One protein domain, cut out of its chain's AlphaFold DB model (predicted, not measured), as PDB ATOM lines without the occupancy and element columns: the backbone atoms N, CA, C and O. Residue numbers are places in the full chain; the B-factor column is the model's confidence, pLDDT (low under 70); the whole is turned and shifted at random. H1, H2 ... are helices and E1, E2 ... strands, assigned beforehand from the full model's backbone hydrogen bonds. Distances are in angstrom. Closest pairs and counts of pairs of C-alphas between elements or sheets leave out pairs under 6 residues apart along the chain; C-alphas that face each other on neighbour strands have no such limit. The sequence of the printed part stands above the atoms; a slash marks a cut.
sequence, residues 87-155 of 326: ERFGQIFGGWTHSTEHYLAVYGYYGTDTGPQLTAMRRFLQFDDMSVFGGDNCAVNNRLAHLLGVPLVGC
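AT A GLANCE: This is residues 87 to 155 of the 326 residues of an uncharacterized protein of Phytophthora rubi (UniProt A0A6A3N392). The model shows one strongly twisted five-stranded sheet, drawn out by the long hairpin of E1 and E2, whose tip at residues 97 to 102 sticks out free. E3 folds back beside E2 at one edge, while a single helix, H1, packs over E4 towards the other edge, where the short E5 lies. The printed part has 69 residues, with named elements in the order E1 E2 E3 E4 H1 E5; the sheet is mixed, in the order E3 E2 E1 E4 E5, and the class is mixed, helices and strands. It is compact, with a radius of gyration of the C-alphas of 12.4 A, yet elongated, spanning 42 by 23 by 21 A.

IN THESE COORDINATES: Find C-alpha 89 at (-35.928, 17.551, 15.048); from there E1, residues 89 to 98, runs 29.3 A. E2, residues 101 to 112, comes back over 35.3 A and is the longest strand. E3, residues 115 to 121, covers 18.8 A. Next come E4, residues 130 to 135, 13.4 A long, and H1, residues 139 to 148, 14.2 A long, which begins at C-alpha 139 (-40.326, 27.775, 34.811). E5, residues 152 to 154, ends at C-alpha 154 (-46.499, 22.221, 26.859).

HOW THE PARTS SIT: Look first at E1 and E2, an antiparallel hairpin at 158 degrees: N 94 and O 105 are 2.9 A apart, within hydrogen-bond range. E2 and E3 form the next hairpin, antiparallel at 150 degrees, with N 117 and O 110 at 2.8 A. E1, E2 and E3 make a meander, each strand the antiparallel neighbour of the one before. On the other side of E1 from E2, E4 is parallel to E1 at 30 degrees, with N 93 and O 134 at 2.8 A. E5, an edge strand like E3, is parallel to E4 at 26 degrees; N 153 and O 133 are 2.7 A apart. H1 is on the sheet at a height of 9.3 A, over E4 and along the strands, at 3 degrees to E4 on the local plane, giving two layers, a helix on one face of a sheet. Its closest C-alphas to E5 are those of Ala 145 and Leu 152, 5.8 A. E4, H1 and E5 are a strand-helix-strand unit, two parallel neighbour strands with a helix between, and its crossover is right-handed. In H1 every O i to N i+4 pair is within hydrogen-bond range. E3 and E5 are apart.

THE WHOLE: The two C-alphas farthest apart, those of Thr 100 and Asp 113, are 42.3 A apart. The printed part has no cut and no long link; E3 to E4 is short, the others tight. Mean pLDDT of the printed part is 76.2, and residues 97, 101 to 102 and 120 to 128 are under 70.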
ATOM      1  N   GLU A  87     -31.799  16.777  10.059       80.88
ATOM      2  CA  GLU A  87     -30.954  17.888  10.544       80.88
ATOM      3  C   GLU A  87     -31.650  18.749  11.606       80.88
ATOM      4  O   GLU A  87     -30.991  19.335  12.457       80.88
ATOM      5  N   ARG A  88     -32.983  18.834  11.552       80.88
ATOM      6  CA  ARG A  88     -33.797  19.514  12.559       80.88
ATOM      7  C   ARG A  88     -34.881  18.582  13.067       80.88
ATOM      8  O   ARG A  88     -35.666  18.063  12.280       80.88
ATOM      9  N   PHE A  89     -34.956  18.422  14.380       83.62
ATOM     10  CA  PHE A  89     -35.928  17.551  15.048       83.62
ATOM     11  C   PHE A  89     -36.418  18.202  16.346       83.62
ATOM     12  O   PHE A  89     -35.885  19.220  16.796       83.62
ATOM     13  N   GLY A  90     -37.504  17.693  16.911       84.69
ATOM     14  CA  GLY A  90     -38.000  18.120  18.215       84.69
ATOM     15  C   GLY A  90     -37.261  17.413  19.344       84.69
ATOM     16  O   GLY A  90     -36.871  16.260  19.193       84.69
ATOM     17  N   GLN A  91     -37.091  18.061  20.494       83.81
ATOM     18  CA  GLN A  91     -36.610  17.380  21.700       83.81
ATOM     19  C   GLN A  91     -37.644  17.471  22.808       83.81
ATOM     20  O   GLN A  91     -38.195  18.540  23.047       83.81
ATOM     21  N   ILE A  92     -37.892  16.359  23.496       84.12
ATOM     22  CA  ILE A  92     -38.812  16.289  24.632       84.12
ATOM     23  C   ILE A  92     -38.019  16.022  25.903       84.12
ATOM     24  O   ILE A  92     -37.258  15.056  25.972       84.12
ATOM     25  N   PHE A  93     -38.201  16.872  26.910       82.94
ATOM     26  CA  PHE A  93     -37.580  16.739  28.222       82.94
ATOM     27  C   PHE A  93     -38.619  16.286  29.246       82.94
ATOM     28  O   PHE A  93     -39.624  16.957  29.482       82.94
ATOM     29  N   GLY A  94     -38.356  15.144  29.876       78.00
ATOM     30  CA  GLY A  94     -39.130  14.622  30.999       78.00
ATOM     31  C   GLY A  94     -38.304  14.690  32.276       78.00
ATOM     32  O   GLY A  94     -37.335  13.948  32.417       78.00
ATOM     33  N   GLY A  95     -38.663  15.576  33.201       74.38
ATOM     34  CA  GLY A  95     -37.935  15.762  34.457       74.38
ATOM     35  C   GLY A  95     -38.668  15.162  35.652       74.38
ATOM     36  O   GLY A  95     -39.841  15.439  35.850       74.38
ATOM     37  N   TRP A  96     -38.004  14.394  36.512       71.44
ATOM     38  CA  TRP A  96     -38.585  14.000  37.803       71.44
ATOM     39  C   TRP A  96     -37.576  14.145  38.928       71.44
ATOM     40  O   TRP A  96     -36.369  14.168  38.721       71.44
ATOM     41  N   THR A  97     -38.078  14.252  40.152       68.81
ATOM     42  CA  THR A  97     -37.236  14.364  41.344       68.81
ATOM     43  C   THR A  97     -37.512  13.182  42.249       68.81
ATOM     44  O   THR A  97     -38.671  12.855  42.513       68.81
ATOM     45  N   HIS A  98     -36.456  12.545  42.738       70.88
ATOM     46  CA  HIS A  98     -36.560  11.522  43.763       70.88
ATOM     47  C   HIS A  98     -35.625  11.865  44.917       70.88
ATOM     48  O   HIS A  98     -34.405  11.863  44.763       70.88
ATOM     49  N   SER A  99     -36.209  12.139  46.087       76.50
ATOM     50  CA  SER A  99     -35.470  12.622  47.257       76.50
ATOM     51  C   SER A  99     -34.680  13.897  46.917       76.50
ATOM     52  O   SER A  99     -35.283  14.912  46.579       76.50
ATOM     53  N   THR A 100     -33.352  13.842  46.973       74.25
ATOM     54  CA  THR A 100     -32.431  14.952  46.703       74.25
ATOM     55  C   THR A 100     -31.922  14.990  45.263       74.25
ATOM     56  O   THR A 100     -31.081  15.825  44.940       74.25
ATOM     57  N   GLU A 101     -32.351  14.060  44.409       64.62
ATOM     58  CA  GLU A 101     -31.822  13.907  43.056       64.62
ATOM     59  C   GLU A 101     -32.857  14.300  42.003       64.62
ATOM     60  O   GLU A 101     -34.006  13.853  42.035       64.62
ATOM     61  N   HIS A 102     -32.411  15.102  41.039       67.56
ATOM     62  CA  HIS A 102     -33.179  15.465  39.856       67.56
ATOM     63  C   HIS A 102     -32.727  14.616  38.673       67.56
ATOM     64  O   HIS A 102     -31.536  14.488  38.386       67.56
ATOM     65  N   TYR A 103     -33.700  14.046  37.987       73.06
ATOM     66  CA  TYR A 103     -33.530  13.198  36.827       73.06
ATOM     67  C   TYR A 103     -34.128  13.897  35.621       73.06
ATOM     68  O   TYR A 103     -35.186  14.518  35.717       73.06
ATOM     69  N   LEU A 104     -33.453  13.762  34.486       75.69
ATOM     70  CA  LEU A 104     -33.913  14.274  33.211       75.69
ATOM     71  C   LEU A 104     -33.807  13.162  32.174       75.69
ATOM     72  O   LEU A 104     -32.720  12.641  31.923       75.69
ATOM     73  N   ALA A 105     -34.936  12.814  31.574       77.94
ATOM     74  CA  ALA A 105     -34.995  12.044  30.349       77.94
ATOM     75  C   ALA A 105     -35.094  12.998  29.162       77.94
ATOM     76  O   ALA A 105     -35.827  13.987  29.205       77.94
ATOM     77  N   VAL A 106     -34.358  12.678  28.103       77.81
ATOM     78  CA  VAL A 106     -34.348  13.439  26.859       77.81
ATOM     79  C   VAL A 106     -34.738  12.503  25.728       77.81
ATOM     80  O   VAL A 106     -34.181  11.409  25.606       77.81
ATOM     81  N   TYR A 107     -35.673  12.941  24.895       82.44
ATOM     82  CA  TYR A 107     -36.126  12.202  23.727       82.44
ATOM     83  C   TYR A 107     -35.997  13.056  22.471       82.44
ATOM     84  O   TYR A 107     -36.313  14.241  22.503       82.44
ATOM     85  N   GLY A 108     -35.558  12.457  21.369       82.75
ATOM     86  CA  GLY A 108     -35.671  13.038  20.035       82.75
ATOM     87  C   GLY A 108     -37.023  12.673  19.432       82.75
ATOM     88  O   GLY A 108     -37.430  11.514  19.505       82.75
ATOM     89  N   TYR A 109     -37.710  13.652  18.856       82.62
ATOM     90  CA  TYR A 109     -39.002  13.514  18.198       82.62
ATOM     91  C   TYR A 109     -38.905  14.007  16.754       82.62
ATOM     92  O   TYR A 109     -38.559  15.163  16.512       82.62
ATOM     93  N   TYR A 110     -39.192  13.141  15.790       81.31
ATOM     94  CA  TYR A 110     -39.109  13.466  14.365       81.31
ATOM     95  C   TYR A 110     -40.085  12.613  13.554       81.31
ATOM     96  O   TYR A 110     -40.528  11.566  14.011       81.31
ATOM     97  N   GLY A 111     -40.453  13.077  12.362       81.06
ATOM     98  CA  GLY A 111     -41.296  12.319  11.438       81.06
ATOM     99  C   GLY A 111     -40.463  11.477  10.478       81.06
ATOM    100  O   GLY A 111     -39.395  11.907  10.047       81.06
ATOM    101  N   THR A 112     -40.977  10.303  10.127       77.12
ATOM    102  CA  THR A 112     -40.432   9.413   9.097       77.12
ATOM    103  C   THR A 112     -41.570   8.921   8.208       77.12
ATOM    104  O   THR A 112     -42.747   9.140   8.509       77.12
ATOM    105  N   ASP A 113     -41.244   8.212   7.128       79.25
ATOM    106  CA  ASP A 113     -42.248   7.641   6.221       79.25
ATOM    107  C   ASP A 113     -43.178   6.626   6.915       79.25
ATOM    108  O   ASP A 113     -44.278   6.351   6.438       79.25
ATOM    109  N   THR A 114     -42.755   6.070   8.056       78.94
ATOM    110  CA  THR A 114     -43.540   5.117   8.854       78.94
ATOM    111  C   THR A 114     -44.344   5.782   9.971       78.94
ATOM    112  O   THR A 114     -45.159   5.114  10.611       78.94
ATOM    113  N   GLY A 115     -44.167   7.089  10.180       75.19
ATOM    114  CA  GLY A 115     -44.887   7.879  11.170       75.19
ATOM    115  C   GLY A 115     -43.967   8.663  12.112       75.19
ATOM    116  O   GLY A 115     -42.773   8.815  11.861       75.19
ATOM    117  N   PRO A 116     -44.518   9.221  13.201       77.50
ATOM    118  CA  PRO A 116     -43.722   9.920  14.197       77.50
ATOM    119  C   PRO A 116     -42.853   8.939  14.991       77.50
ATOM    120  O   PRO A 116     -43.348   7.950  15.530       77.50
ATOM    121  N   GLN A 117     -41.574   9.266  15.120       76.94
ATOM    122  CA  GLN A 117     -40.614   8.553  15.945       76.94
ATOM    123  C   GLN A 117     -40.331   9.302  17.239       76.94
ATOM    124  O   GLN A 117     -40.206  10.528  17.262       76.94
ATOM    125  N   LEU A 118     -40.171   8.532  18.315       76.94
ATOM    126  CA  LEU A 118     -39.717   9.016  19.610       76.94
ATOM    127  C   LEU A 118     -38.555   8.149  20.084       76.94
ATOM    128  O   LEU A 118     -38.714   6.957  20.338       76.94
ATOM    129  N   THR A 119     -37.377   8.747  20.222       73.69
ATOM    130  CA  THR A 119     -36.157   8.022  20.585       73.69
ATOM    131  C   THR A 119     -35.582   8.536  21.891       73.69
ATOM    132  O   THR A 119     -35.244   9.710  21.995       73.69
ATOM    133  N   ALA A 120     -35.395   7.652  22.872       68.38
ATOM    134  CA  ALA A 120     -34.693   7.987  24.107       68.38
ATOM    135  C   ALA A 120     -33.199   8.227  23.847       68.38
ATOM    136  O   ALA A 120     -32.506   7.369  23.292       68.38
ATOM    137  N   MET A 121     -32.692   9.371  24.295       65.75
ATOM    138  CA  MET A 121     -31.329   9.814  24.020       65.75
ATOM    139  C   MET A 121     -30.463   9.715  25.269       65.75
ATOM    140  O   MET A 121     -30.825  10.169  26.353       65.75
ATOM    141  N   ARG A 122     -29.285   9.101  25.122       55.00
ATOM    142  CA  ARG A 122     -28.341   8.910  26.232       55.00
ATOM    143  C   ARG A 122     -27.547  10.169  26.565       55.00
ATOM    144  O   ARG A 122     -27.068  10.314  27.688       55.00
ATOM    145  N   ARG A 123     -27.358  11.047  25.586       57.88
ATOM    146  CA  ARG A 123     -26.625  12.306  25.715       57.88
ATOM    147  C   ARG A 123     -27.472  13.418  25.126       57.88
ATOM    148  O   ARG A 123     -28.235  13.171  24.194       57.88
ATOM    149  N   PHE A 124     -27.310  14.620  25.663       55.72
ATOM    150  CA  PHE A 124     -27.872  15.810  25.042       55.72
ATOM    151  C   PHE A 124     -27.359  15.924  23.611       55.72
ATOM    152  O   PHE A 124     -26.152  15.804  23.369       55.72
ATOM    153  N   LEU A 125     -28.283  16.137  22.679       59.66
ATOM    154  CA  LEU A 125     -27.928  16.591  21.346       59.66
ATOM    155  C   LEU A 125     -27.630  18.088  21.391       59.66
ATOM    156  O   LEU A 125     -28.012  18.784  22.334       59.66
ATOM    157  N   GLN A 126     -26.897  18.568  20.389       63.19
ATOM    158  CA  GLN A 126     -26.640  19.995  20.261       63.19
ATOM    159  C   GLN A 126     -27.983  20.722  20.164       63.19
ATOM    160  O   GLN A 126     -28.886  20.294  19.447       63.19
ATOM    161  N   PHE A 127     -28.131  21.801  20.928       67.38
ATOM    162  CA  PHE A 127     -29.369  22.574  20.932       67.38
ATOM    163  C   PHE A 127     -29.616  23.285  19.594       67.38
ATOM    164  O   PHE A 127     -30.762  23.600  19.283       67.38
ATOM    165  N   ASP A 128     -28.566  23.468  18.788       66.94
ATOM    166  CA  ASP A 128     -28.620  24.086  17.458       66.94
ATOM    167  C   ASP A 128     -29.510  23.309  16.470       66.94
ATOM    168  O   ASP A 128     -30.108  23.903  15.574       66.94
ATOM    169  N   ASP A 129     -29.647  21.993  16.662       70.88
ATOM    170  CA  ASP A 129     -30.441  21.117  15.792       70.88
ATOM    171  C   ASP A 129     -31.920  21.041  16.235       70.88
ATOM    172  O   ASP A 129     -32.752  20.355  15.629       70.88
ATOM    173  N   MET A 130     -32.287  21.746  17.312       78.12
ATOM    174  CA  MET A 130     -33.631  21.690  17.875       78.12
ATOM    175  C   MET A 130     -34.604  22.605  17.121       78.12
ATOM    176  O   MET A 130     -34.379  23.798  16.923       78.12
ATOM    177  N   SER A 131     -35.734  22.040  16.701       82.38
ATOM    178  CA  SER A 131     -36.813  22.778  16.025       82.38
ATOM    179  C   SER A 131     -37.973  23.140  16.939       82.38
ATOM    180  O   SER A 131     -38.586  24.191  16.769       82.38
ATOM    181  N   VAL A 132     -38.254  22.279  17.908       82.50
ATOM    182  CA  VAL A 132     -39.333  22.428  18.875       82.50
ATOM    183  C   VAL A 132     -38.903  21.776  20.175       82.50
ATOM    184  O   VAL A 132     -38.232  20.740  20.171       82.50
ATOM    185  N   PHE A 133     -39.279  22.392  21.286       83.06
ATOM    186  CA  PHE A 133     -39.044  21.858  22.609       83.06
ATOM    187  C   PHE A 133     -40.354  21.346  23.197       83.06
ATOM    188  O   PHE A 133     -41.346  22.059  23.191       83.06
ATOM    189  N   GLY A 134     -40.381  20.115  23.690       85.00
ATOM    190  CA  GLY A 134     -41.512  19.542  24.406       85.00
ATOM    191  C   GLY A 134     -41.164  19.338  25.873       85.00
ATOM    192  O   GLY A 134     -40.087  18.845  26.201       85.00
ATOM    193  N   GLY A 135     -42.074  19.679  26.770       82.44
ATOM    194  CA  GLY A 135     -41.850  19.499  28.200       82.44
ATOM    195  C   GLY A 135     -43.025  19.999  29.017       82.44
ATOM    196  O   GLY A 135     -43.967  20.587  28.485       82.44
ATOM    197  N   ASP A 136     -43.005  19.764  30.325       78.31
ATOM    198  CA  ASP A 136     -43.958  20.447  31.196       78.31
ATOM    199  C   ASP A 136     -43.716  21.965  31.182       78.31
ATOM    200  O   ASP A 136     -42.610  22.446  30.922       78.31
ATOM    201  N   ASN A 137     -44.768  22.739  31.456       73.94
ATOM    202  CA  ASN A 137     -44.710  24.203  31.464       73.94
ATOM    203  C   ASN A 137     -44.042  24.743  32.740       73.94
ATOM    204  O   ASN A 137     -44.412  25.806  33.239       73.94
ATOM    205  N   CYS A 138     -43.073  24.024  33.309       73.38
ATOM    206  CA  CYS A 138     -42.339  24.524  34.459       73.38
ATOM    207  C   CYS A 138     -41.470  25.732  34.066       73.38
ATOM    208  O   CYS A 138     -41.112  25.929  32.899       73.38
ATOM    209  N   ALA A 139     -41.111  26.561  35.049       73.19
ATOM    210  CA  ALA A 139     -40.326  27.775  34.811       73.19
ATOM    211  C   ALA A 139     -38.974  27.487  34.131       73.19
ATOM    212  O   ALA A 139     -38.531  28.267  33.290       73.19
ATOM    213  N   VAL A 140     -38.352  26.344  34.450       74.06
ATOM    214  CA  VAL A 140     -37.075  25.916  33.857       74.06
ATOM    215  C   VAL A 140     -37.233  25.651  32.363       74.06
ATOM    216  O   VAL A 140     -36.464  26.185  31.569       74.06
ATOM    217  N   ASN A 141     -38.256  24.893  31.967       80.00
ATOM    218  CA  ASN A 141     -38.501  24.572  30.564       80.00
ATOM    219  C   ASN A 141     -38.901  25.812  29.755       80.00
ATOM    220  O   ASN A 141     -38.400  26.007  28.651       80.00
ATOM    221  N   ASN A 142     -39.730  26.694  30.320       76.25
ATOM    222  CA  ASN A 142     -40.067  27.971  29.680       76.25
ATOM    223  C   ASN A 142     -38.821  28.837  29.456       76.25
ATOM    224  O   ASN A 142     -38.603  29.346  28.356       76.25
ATOM    225  N   ARG A 143     -37.968  28.974  30.482       76.50
ATOM    226  CA  ARG A 143     -36.725  29.744  30.367       76.50
ATOM    227  C   ARG A 143     -35.777  29.124  29.345       76.50
ATOM    228  O   ARG A 143     -35.193  29.858  28.556       76.50
ATOM    229  N   LEU A 144     -35.651  27.799  29.336       78.44
ATOM    230  CA  LEU A 144     -34.826  27.081  28.373       78.44
ATOM    231  C   LEU A 144     -35.320  27.307  26.938       78.44
ATOM    232  O   LEU A 144     -34.520  27.657  26.080       78.44
ATOM    233  N   ALA A 145     -36.628  27.199  26.688       80.94
ATOM    234  CA  ALA A 145     -37.216  27.471  25.375       80.94
ATOM    235  C   ALA A 145     -36.899  28.893  24.884       80.94
ATOM    236  O   ALA A 145     -36.459  29.083  23.752       80.94
ATOM    237  N   HIS A 146     -37.061  29.883  25.769       77.19
ATOM    238  CA  HIS A 146     -36.750  31.282  25.478       77.19
ATOM    239  C   HIS A 146     -35.267  31.493  25.157       77.19
ATOM    240  O   HIS A 146     -34.948  32.187  24.196       77.19
ATOM    241  N   LEU A 147     -34.360  30.891  25.937       79.12
ATOM    242  CA  LEU A 147     -32.914  30.990  25.704       79.12
ATOM    243  C   LEU A 147     -32.495  30.337  24.385       79.12
ATOM    244  O   LEU A 147     -31.611  30.846  23.702       79.12
ATOM    245  N   LEU A 148     -33.140  29.228  24.028       79.38
ATOM    246  CA  LEU A 148     -32.884  28.509  22.785       79.38
ATOM    247  C   LEU A 148     -33.590  29.135  21.571       79.38
ATOM    248  O   LEU A 148     -33.296  28.757  20.442       79.38
ATOM    249  N   GLY A 149     -34.507  30.088  21.776       81.25
ATOM    250  CA  GLY A 149     -35.258  30.733  20.695       81.25
ATOM    251  C   GLY A 149     -36.197  29.780  19.948       81.25
ATOM    252  O   GLY A 149     -36.450  29.963  18.758       81.25
ATOM    253  N   VAL A 150     -36.695  28.751  20.630       84.50
ATOM    254  CA  VAL A 150     -37.521  27.673  20.063       84.50
ATOM    255  C   VAL A 150     -38.905  27.628  20.716       84.50
ATOM    256  O   VAL A 150     -39.035  27.932  21.905       84.50
ATOM    257  N   PRO A 151     -39.954  27.221  19.982       85.12
ATOM    258  CA  PRO A 151     -41.283  27.070  20.561       85.12
ATOM    259  C   PRO A 151     -41.312  25.938  21.601       85.12
ATOM    260  O   PRO A 151     -40.783  24.852  21.353       85.12
ATOM    261  N   LEU A 152     -41.966  26.191  22.742       83.56
ATOM    262  CA  LEU A 152     -42.284  25.184  23.758       83.56
ATOM    263  C   LEU A 152     -43.694  24.631  23.533       83.56
ATOM    264  O   LEU A 152     -44.679  25.363  23.589       83.56
ATOM    265  N   VAL A 153     -43.785  23.320  23.344       84.75
ATOM    266  CA  VAL A 153     -45.027  22.553  23.377       84.75
ATOM    267  C   VAL A 153     -45.211  22.015  24.788       84.75
ATOM    268  O   VAL A 153     -44.485  21.127  25.243       84.75
ATOM    269  N   GLY A 154     -46.192  22.582  25.484       78.69
ATOM    270  CA  GLY A 154     -46.499  22.221  26.859       78.69
ATOM    271  C   GLY A 154     -47.077  20.816  27.006       78.69
ATOM    272  O   GLY A 154     -47.844  20.336  26.172       78.69
ATOM    273  N   CYS A 155     -46.748  20.167  28.119       74.75
ATOM    274  CA  CYS A 155     -47.224  18.827  28.430       74.75
ATOM    275  C   CYS A 155     -48.752  18.786  28.633       74.75
ATOM    276  O   CYS A 155     -49.298  19.460  29.514       74.75
TER     277      CYS A 155